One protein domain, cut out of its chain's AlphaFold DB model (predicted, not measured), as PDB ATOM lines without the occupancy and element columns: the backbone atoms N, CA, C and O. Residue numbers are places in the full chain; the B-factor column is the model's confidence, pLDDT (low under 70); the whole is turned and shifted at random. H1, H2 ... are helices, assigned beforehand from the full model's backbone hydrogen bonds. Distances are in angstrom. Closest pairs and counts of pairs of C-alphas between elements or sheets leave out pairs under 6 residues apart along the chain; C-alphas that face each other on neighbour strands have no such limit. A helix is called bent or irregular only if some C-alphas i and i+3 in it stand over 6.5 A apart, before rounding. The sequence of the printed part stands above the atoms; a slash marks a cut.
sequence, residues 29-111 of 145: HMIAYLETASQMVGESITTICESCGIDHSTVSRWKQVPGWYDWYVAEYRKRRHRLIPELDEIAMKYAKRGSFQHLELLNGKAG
ATOM      1  N   HIS A  29     -36.614  -1.765  15.035       93.56
ATOM      2  CA  HIS A  29     -36.488  -0.306  15.073       93.56
ATOM      3  C   HIS A  29     -37.835   0.417  14.953       93.56
ATOM      4  O   HIS A  29     -38.038   1.431  15.611       93.56
ATOM      5  N   MET A  30     -38.774  -0.105  14.155       95.31
ATOM      6  CA  MET A  30     -40.128   0.458  14.071       95.31
ATOM      7  C   MET A  30     -40.891   0.282  15.387       95.31
ATOM      8  O   MET A  30     -41.643   1.172  15.781       95.31
ATOM      9  N   ILE A  31     -40.692  -0.850  16.070       94.56
ATOM     10  CA  ILE A  31     -41.286  -1.112  17.387       94.56
ATOM     11  C   ILE A  31     -40.697  -0.159  18.430       94.56
ATOM     12  O   ILE A  31     -41.460   0.492  19.137       94.56
ATOM     13  N   ALA A  32     -39.369  -0.015  18.475       93.06
ATOM     14  CA  ALA A  32     -38.698   0.911  19.388       93.06
ATOM     15  C   ALA A  32     -39.142   2.363  19.153       93.06
ATOM     16  O   ALA A  32     -39.482   3.073  20.093       93.06
ATOM     17  N   TYR A  33     -39.243   2.782  17.887       94.75
ATOM     18  CA  TYR A  33     -39.766   4.101  17.539       94.75
ATOM     19  C   TYR A  33     -41.198   4.310  18.045       94.75
ATOM     20  O   TYR A  33     -41.507   5.345  18.626       94.75
ATOM     21  N   LEU A  34     -42.072   3.317  17.861       93.94
ATOM     22  CA  LEU A  34     -43.445   3.351  18.359       93.94
ATOM     23  C   LEU A  34     -43.508   3.416  19.897       93.94
ATOM     24  O   LEU A  34     -44.360   4.122  20.435       93.94
ATOM     25  N   GLU A  35     -42.642   2.687  20.607       91.62
ATOM     26  CA  GLU A  35     -42.517   2.747  22.075       91.62
ATOM     27  C   GLU A  35     -42.193   4.162  22.525       91.62
ATOM     28  O   GLU A  35     -42.976   4.769  23.260       91.62
ATOM     29  N   THR A  36     -41.112   4.719  21.989       91.38
ATOM     30  CA  THR A  36     -40.664   6.071  22.307       91.38
ATOM     31  C   THR A  36     -41.723   7.111  21.952       91.38
ATOM     32  O   THR A  36     -42.081   7.933  22.791       91.38
ATOM     33  N   ALA A  37     -42.310   7.039  20.754       90.38
ATOM     34  CA  ALA A  37     -43.366   7.957  20.329       90.38
ATOM     35  C   ALA A  37     -44.594   7.903  21.254       90.38
ATOM     36  O   ALA A  37     -45.223   8.930  21.515       90.38
ATOM     37  N   SER A  38     -44.957   6.713  21.748       88.69
ATOM     38  CA  SER A  38     -46.104   6.547  22.649       88.69
ATOM     39  C   SER A  38     -45.867   7.121  24.049       88.69
ATOM     40  O   SER A  38     -46.826   7.529  24.698       88.69
ATOM     41  N   GLN A  39     -44.610   7.202  24.490       85.06
ATOM     42  CA  GLN A  39     -44.222   7.813  25.765       85.06
ATOM     43  C   GLN A  39     -44.023   9.331  25.636       85.06
ATOM     44  O   GLN A  39     -44.402  10.096  26.521       85.06
ATOM     45  N   MET A  40     -43.473   9.782  24.507       85.00
ATOM     46  CA  MET A  40     -43.163  11.183  24.208       85.00
ATOM     47  C   MET A  40     -44.357  11.901  23.559       85.00
ATOM     48  O   MET A  40     -44.271  12.459  22.466       85.00
ATOM     49  N   VAL A  41     -45.514  11.853  24.221       76.75
ATOM     50  CA  VAL A  41     -46.764  12.403  23.678       76.75
ATOM     51  C   VAL A  41     -46.643  13.910  23.429       76.75
ATOM     52  O   VAL A  41     -46.363  14.673  24.352       76.75
ATOM     53  N   GLY A  42     -46.929  14.326  22.193       74.06
ATOM     54  CA  GLY A  42     -46.904  15.728  21.763       74.06
ATOM     55  C   GLY A  42     -45.537  16.224  21.286       74.06
ATOM     56  O   GLY A  42     -45.451  17.344  20.789       74.06
ATOM     57  N   GLU A  43     -44.493  15.401  21.390       85.50
ATOM     58  CA  GLU A  43     -43.161  15.748  20.898       85.50
ATOM     59  C   GLU A  43     -43.061  15.646  19.372       85.50
ATOM     60  O   GLU A  43     -43.803  14.917  18.704       85.50
ATOM     61  N   SER A  44     -42.112  16.392  18.808       88.12
ATOM     62  CA  SER A  44     -41.862  16.391  17.367       88.12
ATOM     63  C   SER A  44     -41.241  15.069  16.894       88.12
ATOM     64  O   SER A  44     -40.552  14.379  17.648       88.12
ATOM     65  N   ILE A  45     -41.415  14.739  15.605       87.19
ATOM     66  CA  ILE A  45     -40.758  13.570  14.991       87.19
ATOM     67  C   ILE A  45     -39.238  13.639  15.193       87.19
ATOM     68  O   ILE A  45     -38.628  12.613  15.476       87.19
ATOM     69  N   THR A  46     -38.640  14.831  15.094       90.81
ATOM     70  CA  THR A  46     -37.203  15.052  15.311       90.81
ATOM     71  C   THR A  46     -36.775  14.623  16.711       90.81
ATOM     72  O   THR A  46     -35.879  13.794  16.837       90.81
ATOM     73  N   THR A  47     -37.479  15.088  17.744       89.75
ATOM     74  CA  THR A  47     -37.191  14.746  19.145       89.75
ATOM     75  C   THR A  47     -37.298  13.235  19.392       89.75
ATOM     76  O   THR A  47     -36.470  12.637  20.077       89.75
ATOM     77  N   ILE A  48     -38.312  12.589  18.807       91.25
ATOM     78  CA  ILE A  48     -38.510  11.138  18.934       91.25
ATOM     79  C   ILE A  48     -37.375  10.377  18.232       91.25
ATOM     80  O   ILE A  48     -36.861   9.399  18.774       91.25
ATOM     81  N   CYS A  49     -36.967  10.821  17.040       91.38
ATOM     82  CA  CYS A  49     -35.864  10.230  16.284       91.38
ATOM     83  C   CYS A  49     -34.532  10.322  17.042       91.38
ATOM     84  O   CYS A  49     -33.838   9.312  17.155       91.38
ATOM     85  N   GLU A  50     -34.221  11.488  17.615       92.25
ATOM     86  CA  GLU A  50     -33.036  11.701  18.458       92.25
ATOM     87  C   GLU A  50     -33.027  10.752  19.660       92.25
ATOM     88  O   GLU A  50     -32.031  10.073  19.906       92.25
ATOM     89  N   SER A  51     -34.164  10.628  20.350       90.38
ATOM     90  CA  SER A  51     -34.333   9.720  21.492       90.38
ATOM     91  C   SER A  51     -34.147   8.243  21.113       90.38
ATOM     92  O   SER A  51     -33.595   7.454  21.879       90.38
ATOM     93  N   CYS A  52     -34.541   7.858  19.896       89.56
ATOM     94  CA  CYS A  52     -34.350   6.502  19.374       89.56
ATOM     95  C   CYS A  52     -32.968   6.264  18.745       89.56
ATOM     96  O   CYS A  52     -32.690   5.141  18.318       89.56
ATOM     97  N   GLY A  53     -32.131   7.299  18.611       90.75
ATOM     98  CA  GLY A  53     -30.865   7.224  17.882       90.75
ATOM     99  C   GLY A  53     -31.030   6.887  16.393       90.75
ATOM    100  O   GLY A  53     -30.151   6.250  15.812       90.75
ATOM    101  N   ILE A  54     -32.155   7.265  15.776       92.31
ATOM    102  CA  ILE A  54     -32.414   7.033  14.349       92.31
ATOM    103  C   ILE A  54     -32.441   8.349  13.580       92.31
ATOM    104  O   ILE A  54     -32.881   9.377  14.087       92.31
ATOM    105  N   ASP A  55     -32.022   8.311  12.318       92.69
ATOM    106  CA  ASP A  55     -32.123   9.478  11.449       92.69
ATOM    107  C   ASP A  55     -33.564   9.708  10.965       92.69
ATOM    108  O   ASP A  55     -34.301   8.758  10.678       92.69
ATOM    109  N   HIS A  56     -33.943  10.974  10.782       90.38
ATOM    110  CA  HIS A  56     -35.273  11.362  10.314       90.38
ATOM    111  C   HIS A  56     -35.609  10.769   8.931       90.38
ATOM    112  O   HIS A  56     -36.762  10.405   8.673       90.38
ATOM    113  N   SER A  57     -34.618  10.588   8.044       92.50
ATOM    114  CA  SER A  57     -34.839   9.946   6.739       92.50
ATOM    115  C   SER A  57     -35.292   8.485   6.859       92.50
ATOM    116  O   SER A  57     -35.997   7.981   5.980       92.50
ATOM    117  N   THR A  58     -34.959   7.816   7.967       92.44
ATOM    118  CA  THR A  58     -35.371   6.436   8.256       92.44
ATOM    119  C   THR A  58     -36.888   6.344   8.384       92.44
ATOM    120  O   THR A  58     -37.510   5.484   7.759       92.44
ATOM    121  N   VAL A  59     -37.501   7.280   9.114       91.62
ATOM    122  CA  VAL A  59     -38.961   7.346   9.266       91.62
ATOM    123  C   VAL A  59     -39.626   7.690   7.934       91.62
ATOM    124  O   VAL A  59     -40.632   7.082   7.569       91.62
ATOM    125  N   SER A  60     -39.042   8.607   7.154       91.12
ATOM    126  CA  SER A  60     -39.524   8.911   5.799       91.12
ATOM    127  C   SER A  60     -39.505   7.687   4.881       91.12
ATOM    128  O   SER A  60     -40.428   7.513   4.089       91.12
ATOM    129  N   ARG A  61     -38.501   6.809   5.009       93.19
ATOM    130  CA  ARG A  61     -38.435   5.544   4.266       93.19
ATOM    131  C   ARG A  61     -39.515   4.566   4.720       93.19
ATOM    132  O   ARG A  61     -40.143   3.934   3.879       93.19
ATOM    133  N   TRP A  62     -39.768   4.461   6.023       93.94
ATOM    134  CA  TRP A  62     -40.825   3.597   6.556       93.94
ATOM    135  C   TRP A  62     -42.222   4.012   6.102       93.94
ATOM    136  O   TRP A  62     -43.035   3.145   5.807       93.94
ATOM    137  N   LYS A  63     -42.476   5.317   5.948       91.06
ATOM    138  CA  LYS A  63     -43.735   5.832   5.380       91.06
ATOM    139  C   LYS A  63     -44.022   5.325   3.963       91.06
ATOM    140  O   LYS A  63     -45.181   5.298   3.572       91.06
ATOM    141  N   GLN A  64     -42.995   4.926   3.211       92.25
ATOM    142  CA  GLN A  64     -43.151   4.345   1.873       92.25
ATOM    143  C   GLN A  64     -43.426   2.835   1.905       92.25
ATOM    144  O   GLN A  64     -43.725   2.249   0.869       92.25
ATOM    145  N   VAL A  65     -43.304   2.183   3.066       92.12
ATOM    146  CA  VAL A  65     -43.539   0.743   3.194       92.12
ATOM    147  C   VAL A  65     -45.048   0.485   3.312       92.12
ATOM    148  O   VAL A  65     -45.678   1.003   4.242       92.12
ATOM    149  N   PRO A  66     -45.644  -0.331   2.419       92.50
ATOM    150  CA  PRO A  66     -47.066  -0.653   2.481       92.50
ATOM    151  C   PRO A  66     -47.470  -1.229   3.843       92.50
ATOM    152  O   PRO A  66     -46.787  -2.096   4.385       92.50
ATOM    153  N   GLY A  67     -48.574  -0.735   4.405       90.88
ATOM    154  CA  GLY A  67     -49.115  -1.190   5.690       90.88
ATOM    155  C   GLY A  67     -48.410  -0.648   6.940       90.88
ATOM    156  O   GLY A  67     -48.950  -0.800   8.034       90.88
ATOM    157  N   TRP A  68     -47.261   0.034   6.814       94.12
ATOM    158  CA  TRP A  68     -46.573   0.611   7.976       94.12
ATOM    159  C   TRP A  68     -47.420   1.674   8.677       94.12
ATOM    160  O   TRP A  68     -47.524   1.660   9.900       94.12
ATOM    161  N   TYR A  69     -48.033   2.586   7.916       92.00
ATOM    162  CA  TYR A  69     -48.795   3.694   8.496       92.00
ATOM    163  C   TYR A  69     -50.039   3.204   9.241       92.00
ATOM    164  O   TYR A  69     -50.269   3.605  10.382       92.00
ATOM    165  N   ASP A  70     -50.792   2.283   8.637       93.06
ATOM    166  CA  ASP A  70     -51.993   1.706   9.249       93.06
ATOM    167  C   ASP A  70     -51.649   0.943  10.531       93.06
ATOM    168  O   ASP A  70     -52.290   1.137  11.568       93.06
ATOM    169  N   TRP A  71     -50.582   0.137  10.490       94.62
ATOM    170  CA  TRP A  71     -50.047  -0.541  11.669       94.62
ATOM    171  C   TRP A  71     -49.623   0.455  12.755       94.62
ATOM    172  O   TRP A  71     -50.029   0.315  13.910       94.62
ATOM    173  N   TYR A  72     -48.848   1.480  12.391       94.25
ATOM    174  CA  TYR A  72     -48.331   2.475  13.325       94.25
ATOM    175  C   TYR A  72     -49.468   3.213  14.031       94.25
ATOM    176  O   TYR A  72     -49.482   3.278  15.256       94.25
ATOM    177  N   VAL A  73     -50.457   3.721  13.288       91.62
ATOM    178  CA  VAL A  73     -51.601   4.445  13.868       91.62
ATOM    179  C   VAL A  73     -52.430   3.532  14.773       91.62
ATOM    180  O   VAL A  73     -52.818   3.950  15.869       91.62
ATOM    181  N   ALA A  74     -52.689   2.291  14.350       92.62
ATOM    182  CA  ALA A  74     -53.451   1.332  15.143       92.62
ATOM    183  C   ALA A  74     -52.747   1.002  16.467       92.62
ATOM    184  O   ALA A  74     -53.361   1.080  17.533       92.62
ATOM    185  N   GLU A  75     -51.457   0.675  16.421       93.31
ATOM    186  CA  GLU A  75     -50.693   0.330  17.620       93.31
ATOM    187  C   GLU A  75     -50.416   1.543  18.513       93.31
ATOM    188  O   GLU A  75     -50.506   1.438  19.739       93.31
ATOM    189  N   TYR A  76     -50.172   2.718  17.926       90.50
ATOM    190  CA  TYR A  76     -50.010   3.968  18.667       90.50
ATOM    191  C   TYR A  76     -51.266   4.285  19.477       90.50
ATOM    192  O   TYR A  76     -51.186   4.523  20.682       90.50
ATOM    193  N   ARG A  77     -52.451   4.198  18.855       88.81
ATOM    194  CA  ARG A  77     -53.734   4.393  19.549       88.81
ATOM    195  C   ARG A  77     -53.938   3.382  20.667       88.81
ATOM    196  O   ARG A  77     -54.323   3.786  21.761       88.81
ATOM    197  N   LYS A  78     -53.679   2.090  20.428       89.25
ATOM    198  CA  LYS A  78     -53.823   1.046  21.460       89.25
ATOM    199  C   LYS A  78     -52.946   1.330  22.674       89.25
ATOM    200  O   LYS A  78     -53.408   1.215  23.805       89.25
ATOM    201  N   ARG A  79     -51.688   1.709  22.446       86.81
ATOM    202  CA  ARG A  79     -50.731   2.018  23.515       86.81
ATOM    203  C   ARG A  79     -51.118   3.285  24.262       86.81
ATOM    204  O   ARG A  79     -51.145   3.269  25.485       86.81
ATOM    205  N   ARG A  80     -51.532   4.329  23.544       82.31
ATOM    206  CA  ARG A  80     -52.022   5.576  24.145       82.31
ATOM    207  C   ARG A  80     -53.233   5.344  25.047       82.31
ATOM    208  O   ARG A  80     -53.254   5.858  26.156       82.31
ATOM    209  N   HIS A  81     -54.192   4.518  24.625       81.88
ATOM    210  CA  HIS A  81     -55.360   4.187  25.451       81.88
ATOM    211  C   HIS A  81     -54.990   3.495  26.767       81.88
ATOM    212  O   HIS A  81     -55.670   3.696  27.767       81.88
ATOM    213  N   ARG A  82     -53.903   2.714  26.795       80.44
ATOM    214  CA  ARG A  82     -53.418   2.083  28.032       80.44
ATOM    215  C   ARG A  82     -52.805   3.081  29.011       80.44
ATOM    216  O   ARG A  82     -52.797   2.795  30.197       80.44
ATOM    217  N   LEU A  83     -52.323   4.226  28.525       74.06
ATOM    218  CA  LEU A  83     -51.754   5.282  29.365       74.06
ATOM    219  C   LEU A  83     -52.828   6.188  29.983       74.06
ATOM    220  O   LEU A  83     -52.543   6.863  30.964       74.06
ATOM    221  N   ILE A  84     -54.059   6.200  29.451       74.88
ATOM    222  CA  ILE A  84     -55.146   7.063  29.950       74.88
ATOM    223  C   ILE A  84     -55.415   6.841  31.452       74.88
ATOM    224  O   ILE A  84     -55.405   7.828  32.179       74.88
ATOM    225  N   PRO A  85     -55.570   5.604  31.969       76.75
ATOM    226  CA  PRO A  85     -55.829   5.398  33.396       76.75
ATOM    227  C   PRO A  85     -54.685   5.869  34.303       76.75
ATOM    228  O   PRO A  85     -54.934   6.410  35.379       76.75
ATOM    229  N   GLU A  86     -53.432   5.689  33.875       74.19
ATOM    230  CA  GLU A  86     -52.259   6.150  34.629       74.19
ATOM    231  C   GLU A  86     -52.197   7.682  34.664       74.19
ATOM    232  O   GLU A  86     -51.955   8.280  35.715       74.19
ATOM    233  N   LEU A  87     -52.472   8.324  33.524       69.12
ATOM    234  CA  LEU A  87     -52.562   9.776  33.420       69.12
ATOM    235  C   LEU A  87     -53.712  10.327  34.272       69.12
ATOM    236  O   LEU A  87     -53.506  11.320  34.968       69.12
ATOM    237  N   ASP A  88     -54.871   9.666  34.290       70.00
ATOM    238  CA  ASP A  88     -56.018  10.028  35.130       70.00
ATOM    239  C   ASP A  88     -55.707   9.884  36.626       70.00
ATOM    240  O   ASP A  88     -56.076  10.743  37.430       70.00
ATOM    241  N   GLU A  89     -54.992   8.837  37.041       76.06
ATOM    242  CA  GLU A  89     -54.603   8.668  38.444       76.06
ATOM    243  C   GLU A  89     -53.647   9.782  38.896       76.06
ATOM    244  O   GLU A  89     -53.804  10.358  39.981       76.06
ATOM    245  N   ILE A  90     -52.669  10.118  38.051       71.25
ATOM    246  CA  ILE A  90     -51.765  11.251  38.266       71.25
ATOM    247  C   ILE A  90     -52.587  12.544  38.342       71.25
ATOM    248  O   ILE A  90     -52.465  13.285  39.321       71.25
ATOM    249  N   ALA A  91     -53.486  12.773  37.382       66.12
ATOM    250  CA  ALA A  91     -54.378  13.928  37.345       66.12
ATOM    251  C   ALA A  91     -55.148  14.086  38.657       66.12
ATOM    252  O   ALA A  91     -55.111  15.144  39.281       66.12
ATOM    253  N   MET A  92     -55.780  13.012  39.131       72.56
ATOM    254  CA  MET A  92     -56.569  13.006  40.358       72.56
ATOM    255  C   MET A  92     -55.713  13.249  41.605       72.56
ATOM    256  O   MET A  92     -56.159  13.927  42.532       72.56
ATOM    257  N   LYS A  93     -54.471  12.750  41.646       72.50
ATOM    258  CA  LYS A  93     -53.525  13.044  42.737       72.50
ATOM    259  C   LYS A  93     -53.149  14.527  42.787       72.50
ATOM    260  O   LYS A  93     -53.066  15.083  43.882       72.50
ATOM    261  N   TYR A  94     -52.944  15.174  41.641       64.06
ATOM    262  CA  TYR A  94     -52.589  16.598  41.574       64.06
ATOM    263  C   TYR A  94     -53.800  17.534  41.701       64.06
ATOM    264  O   TYR A  94     -53.692  18.579  42.345       64.06
ATOM    265  N   ALA A  95     -54.971  17.139  41.201       63.00
ATOM    266  CA  ALA A  95     -56.228  17.860  41.396       63.00
ATOM    267  C   ALA A  95     -56.610  17.917  42.883       63.00
ATOM    268  O   ALA A  95     -56.955  18.980  43.395       63.00
ATOM    269  N   LYS A  96     -56.424  16.813  43.625       61.84
ATOM    270  CA  LYS A  96     -56.572  16.786  45.094       61.84
ATOM    271  C   LYS A  96     -55.608  17.728  45.827       61.84
ATOM    272  O   LYS A  96     -55.877  18.100  46.962       61.84
ATOM    273  N   ARG A  97     -54.495  18.118  45.193       64.06
ATOM    274  CA  ARG A  97     -53.514  19.082  45.723       64.06
ATOM    275  C   ARG A  97     -53.815  20.534  45.325       64.06
ATOM    276  O   ARG A  97     -53.027  21.413  45.654       64.06
ATOM    277  N   GLY A  98     -54.930  20.795  44.637       54.38
ATOM    278  CA  GLY A  98     -55.390  22.148  44.306       54.38
ATOM    279  C   GLY A  98     -54.687  22.813  43.116       54.38
ATOM    280  O   GLY A  98     -54.855  24.012  42.911       54.38
ATOM    281  N   SER A  99     -53.912  22.077  42.310       58.41
ATOM    282  CA  SER A  99     -53.228  22.638  41.134       58.41
ATOM    283  C   SER A  99     -54.094  22.514  39.875       58.41
ATOM    284  O   SER A  99     -54.029  21.524  39.147       58.41
ATOM    285  N   PHE A 100     -54.910  23.536  39.600       55.06
ATOM    286  CA  PHE A 100     -55.737  23.623  38.384       55.06
ATOM    287  C   PHE A 100     -54.904  23.660  37.087       55.06
ATOM    288  O   PHE A 100     -55.320  23.116  36.069       55.06
ATOM    289  N   GLN A 101     -53.688  24.215  37.143       58.94
ATOM    290  CA  GLN A 101     -52.744  24.266  36.016       58.94
ATOM    291  C   GLN A 101     -52.338  22.868  35.513       58.94
ATOM    292  O   GLN A 101     -52.001  22.696  34.344       58.94
ATOM    293  N   HIS A 102     -52.390  21.847  36.376       55.19
ATOM    294  CA  HIS A 102     -52.025  20.482  35.996       55.19
ATOM    295  C   HIS A 102     -53.097  19.810  35.124       55.19
ATOM    296  O   HIS A 102     -52.760  19.042  34.223       55.19
ATOM    297  N   LEU A 103     -54.377  20.143  35.337       56.34
ATOM    298  CA  LEU A 103     -55.483  19.670  34.499       56.34
ATOM    299  C   LEU A 103     -55.402  20.256  33.082       56.34
ATOM    300  O   LEU A 103     -55.612  19.530  32.115       56.34
ATOM    301  N   GLU A 104     -55.024  21.529  32.934       59.22
ATOM    302  CA  GLU A 104     -54.819  22.143  31.611       59.22
ATOM    303  C   GLU A 104     -53.670  21.482  30.830       59.22
ATOM    304  O   GLU A 104     -53.800  21.232  29.630       59.22
ATOM    305  N   LEU A 105     -52.573  21.122  31.507       58.47
ATOM    306  CA  LEU A 105     -51.425  20.451  30.887       58.47
ATOM    307  C   LEU A 105     -51.758  19.020  30.424       58.47
ATOM    308  O   LEU A 105     -51.333  18.590  29.350       58.47
ATOM    309  N   LEU A 106     -52.538  18.287  31.223       57.00
ATOM    310  CA  LEU A 106     -53.038  16.956  30.873       57.00
ATOM    311  C   LEU A 106     -54.024  17.013  29.704       57.00
ATOM    312  O   LEU A 106     -53.921  16.197  28.791       57.00
ATOM    313  N   ASN A 107     -54.895  18.021  29.669       61.22
ATOM    314  CA  ASN A 107     -55.819  18.243  28.557       61.22
ATOM    315  C   ASN A 107     -55.076  18.540  27.243       61.22
ATOM    316  O   ASN A 107     -55.436  18.000  26.196       61.22
ATOM    317  N   GLY A 108     -53.991  19.323  27.297       57.69
ATOM    318  CA  GLY A 108     -53.122  19.573  26.140       57.69
ATOM    319  C   GLY A 108     -52.384  18.325  25.639       57.69
ATOM    320  O   GLY A 108     -52.187  18.169  24.436       57.69
ATOM    321  N   LYS A 109     -52.014  17.398  26.536       56.66
ATOM    322  CA  LYS A 109     -51.345  16.134  26.173       56.66
ATOM    323  C   LYS A 109     -52.311  15.023  25.742       56.66
ATOM    324  O   LYS A 109     -51.941  14.199  24.904       56.66
ATOM    325  N   ALA A 110     -53.535  14.991  26.269       55.72
ATOM    326  CA  ALA A 110     -54.550  13.986  25.945       55.72
ATOM    327  C   ALA A 110     -55.260  14.261  24.605       55.72
ATOM    328  O   ALA A 110     -55.582  13.317  23.887       55.72
ATOM    329  N   GLY A 111     -55.380  15.524  24.186       45.78
ATOM    330  CA  GLY A 111     -55.741  15.893  22.810       45.78
ATOM    331  C   GLY A 111     -57.214  15.740  22.409       45.78
ATOM    332  O   GLY A 111     -57.474  15.734  21.213       45.78
TER     333      GLY A 111
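AT A GLANCE: This is residues 29 to 111 of the 145 residues of an uncharacterized protein of Bacteroidetes bacterium (UniProt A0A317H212). A long bent helix, H4, makes the spine of a rod, with a cluster of three shorter helices at one end and a helical hairpin at the other. H1 packs on the first arm, H4a, with H2 crossing H1 and H3 following near the rod's end; past the bend, H5 folds back beside the second arm, H4b, and stays away from the cluster. The printed part has 83 residues with five named helices in the order H1, H2, H3, H4, H5 and no named strand, and its class is all helix. The whole is loose, with a radius of gyration of the C-alphas of 15.3 A, and spans 47 by 22 by 17 A.

IN THESE COORDINATES: Find C-alpha 29 at (-36.488, -0.306, 15.073); from there H1 runs over residues 29 to 39, 15.5 A long. H2 follows at residues 45 to 51, and H3 at residues 56 to 62. Look next at C-alpha 68, at (-46.573, 0.611, 7.976), where H4 begins; by its hydrogen bonds it was assigned as one helix, residues 68 to 95, but it is bent, with C-alphas 82 and 85 6.8 A apart. Its arms are H4a, residues 68 to 82, 21.2 A long, and H4b, residues 85 to 95, 14.8 A long. H5 holds residues 100 to 110, 15.8 A long, and ends at C-alpha 110, (-54.550, 13.986, 25.945).

HOW THE PARTS SIT: Begin at H1, which touches H2 about perpendicular at 78 degrees, the closest C-alphas being those of Ala 37 and Ile 48, 6.0 A apart. H1 also touches H4a, running the same way at a tilt of 36 degrees, only just steep; here the closest C-alphas are those of Ser 38 and Tyr 76, 6.1 A apart. H2 and H3 only just touch, with 3 pairs of C-alphas within 8 A, the closest those of Cys 49 and His 56 at 6.1 A. H1 and H3 are near each other. At the bend, H4a and H4b stand at a steep tilt of 46 degrees. H4b and H5 form a helical hairpin: they touch at a shallow tilt of 18 degrees, opposite ways, with the C-alphas of Ala 91 and Leu 103 closest at 6.5 A. H5 is apart from H1, H2, H3 and H4a. The helix packing is mostly crossed, 1 of 4 touching pairs being at a shallow tilt. In the backbones of H1, H2, H3, H4a and H4b every O i to N i+4 pair is within hydrogen-bond range; in H5, 6 of 7 are.

THE WHOLE: The two C-alphas farthest apart are those of Pro 66 and Gly 98, 48.4 A. The printed part has no cut, and its four links between helices are tight. The model's mean pLDDT over the printed part is 80.8; look for values under 70 at residues 87, 91 and 94 to 111.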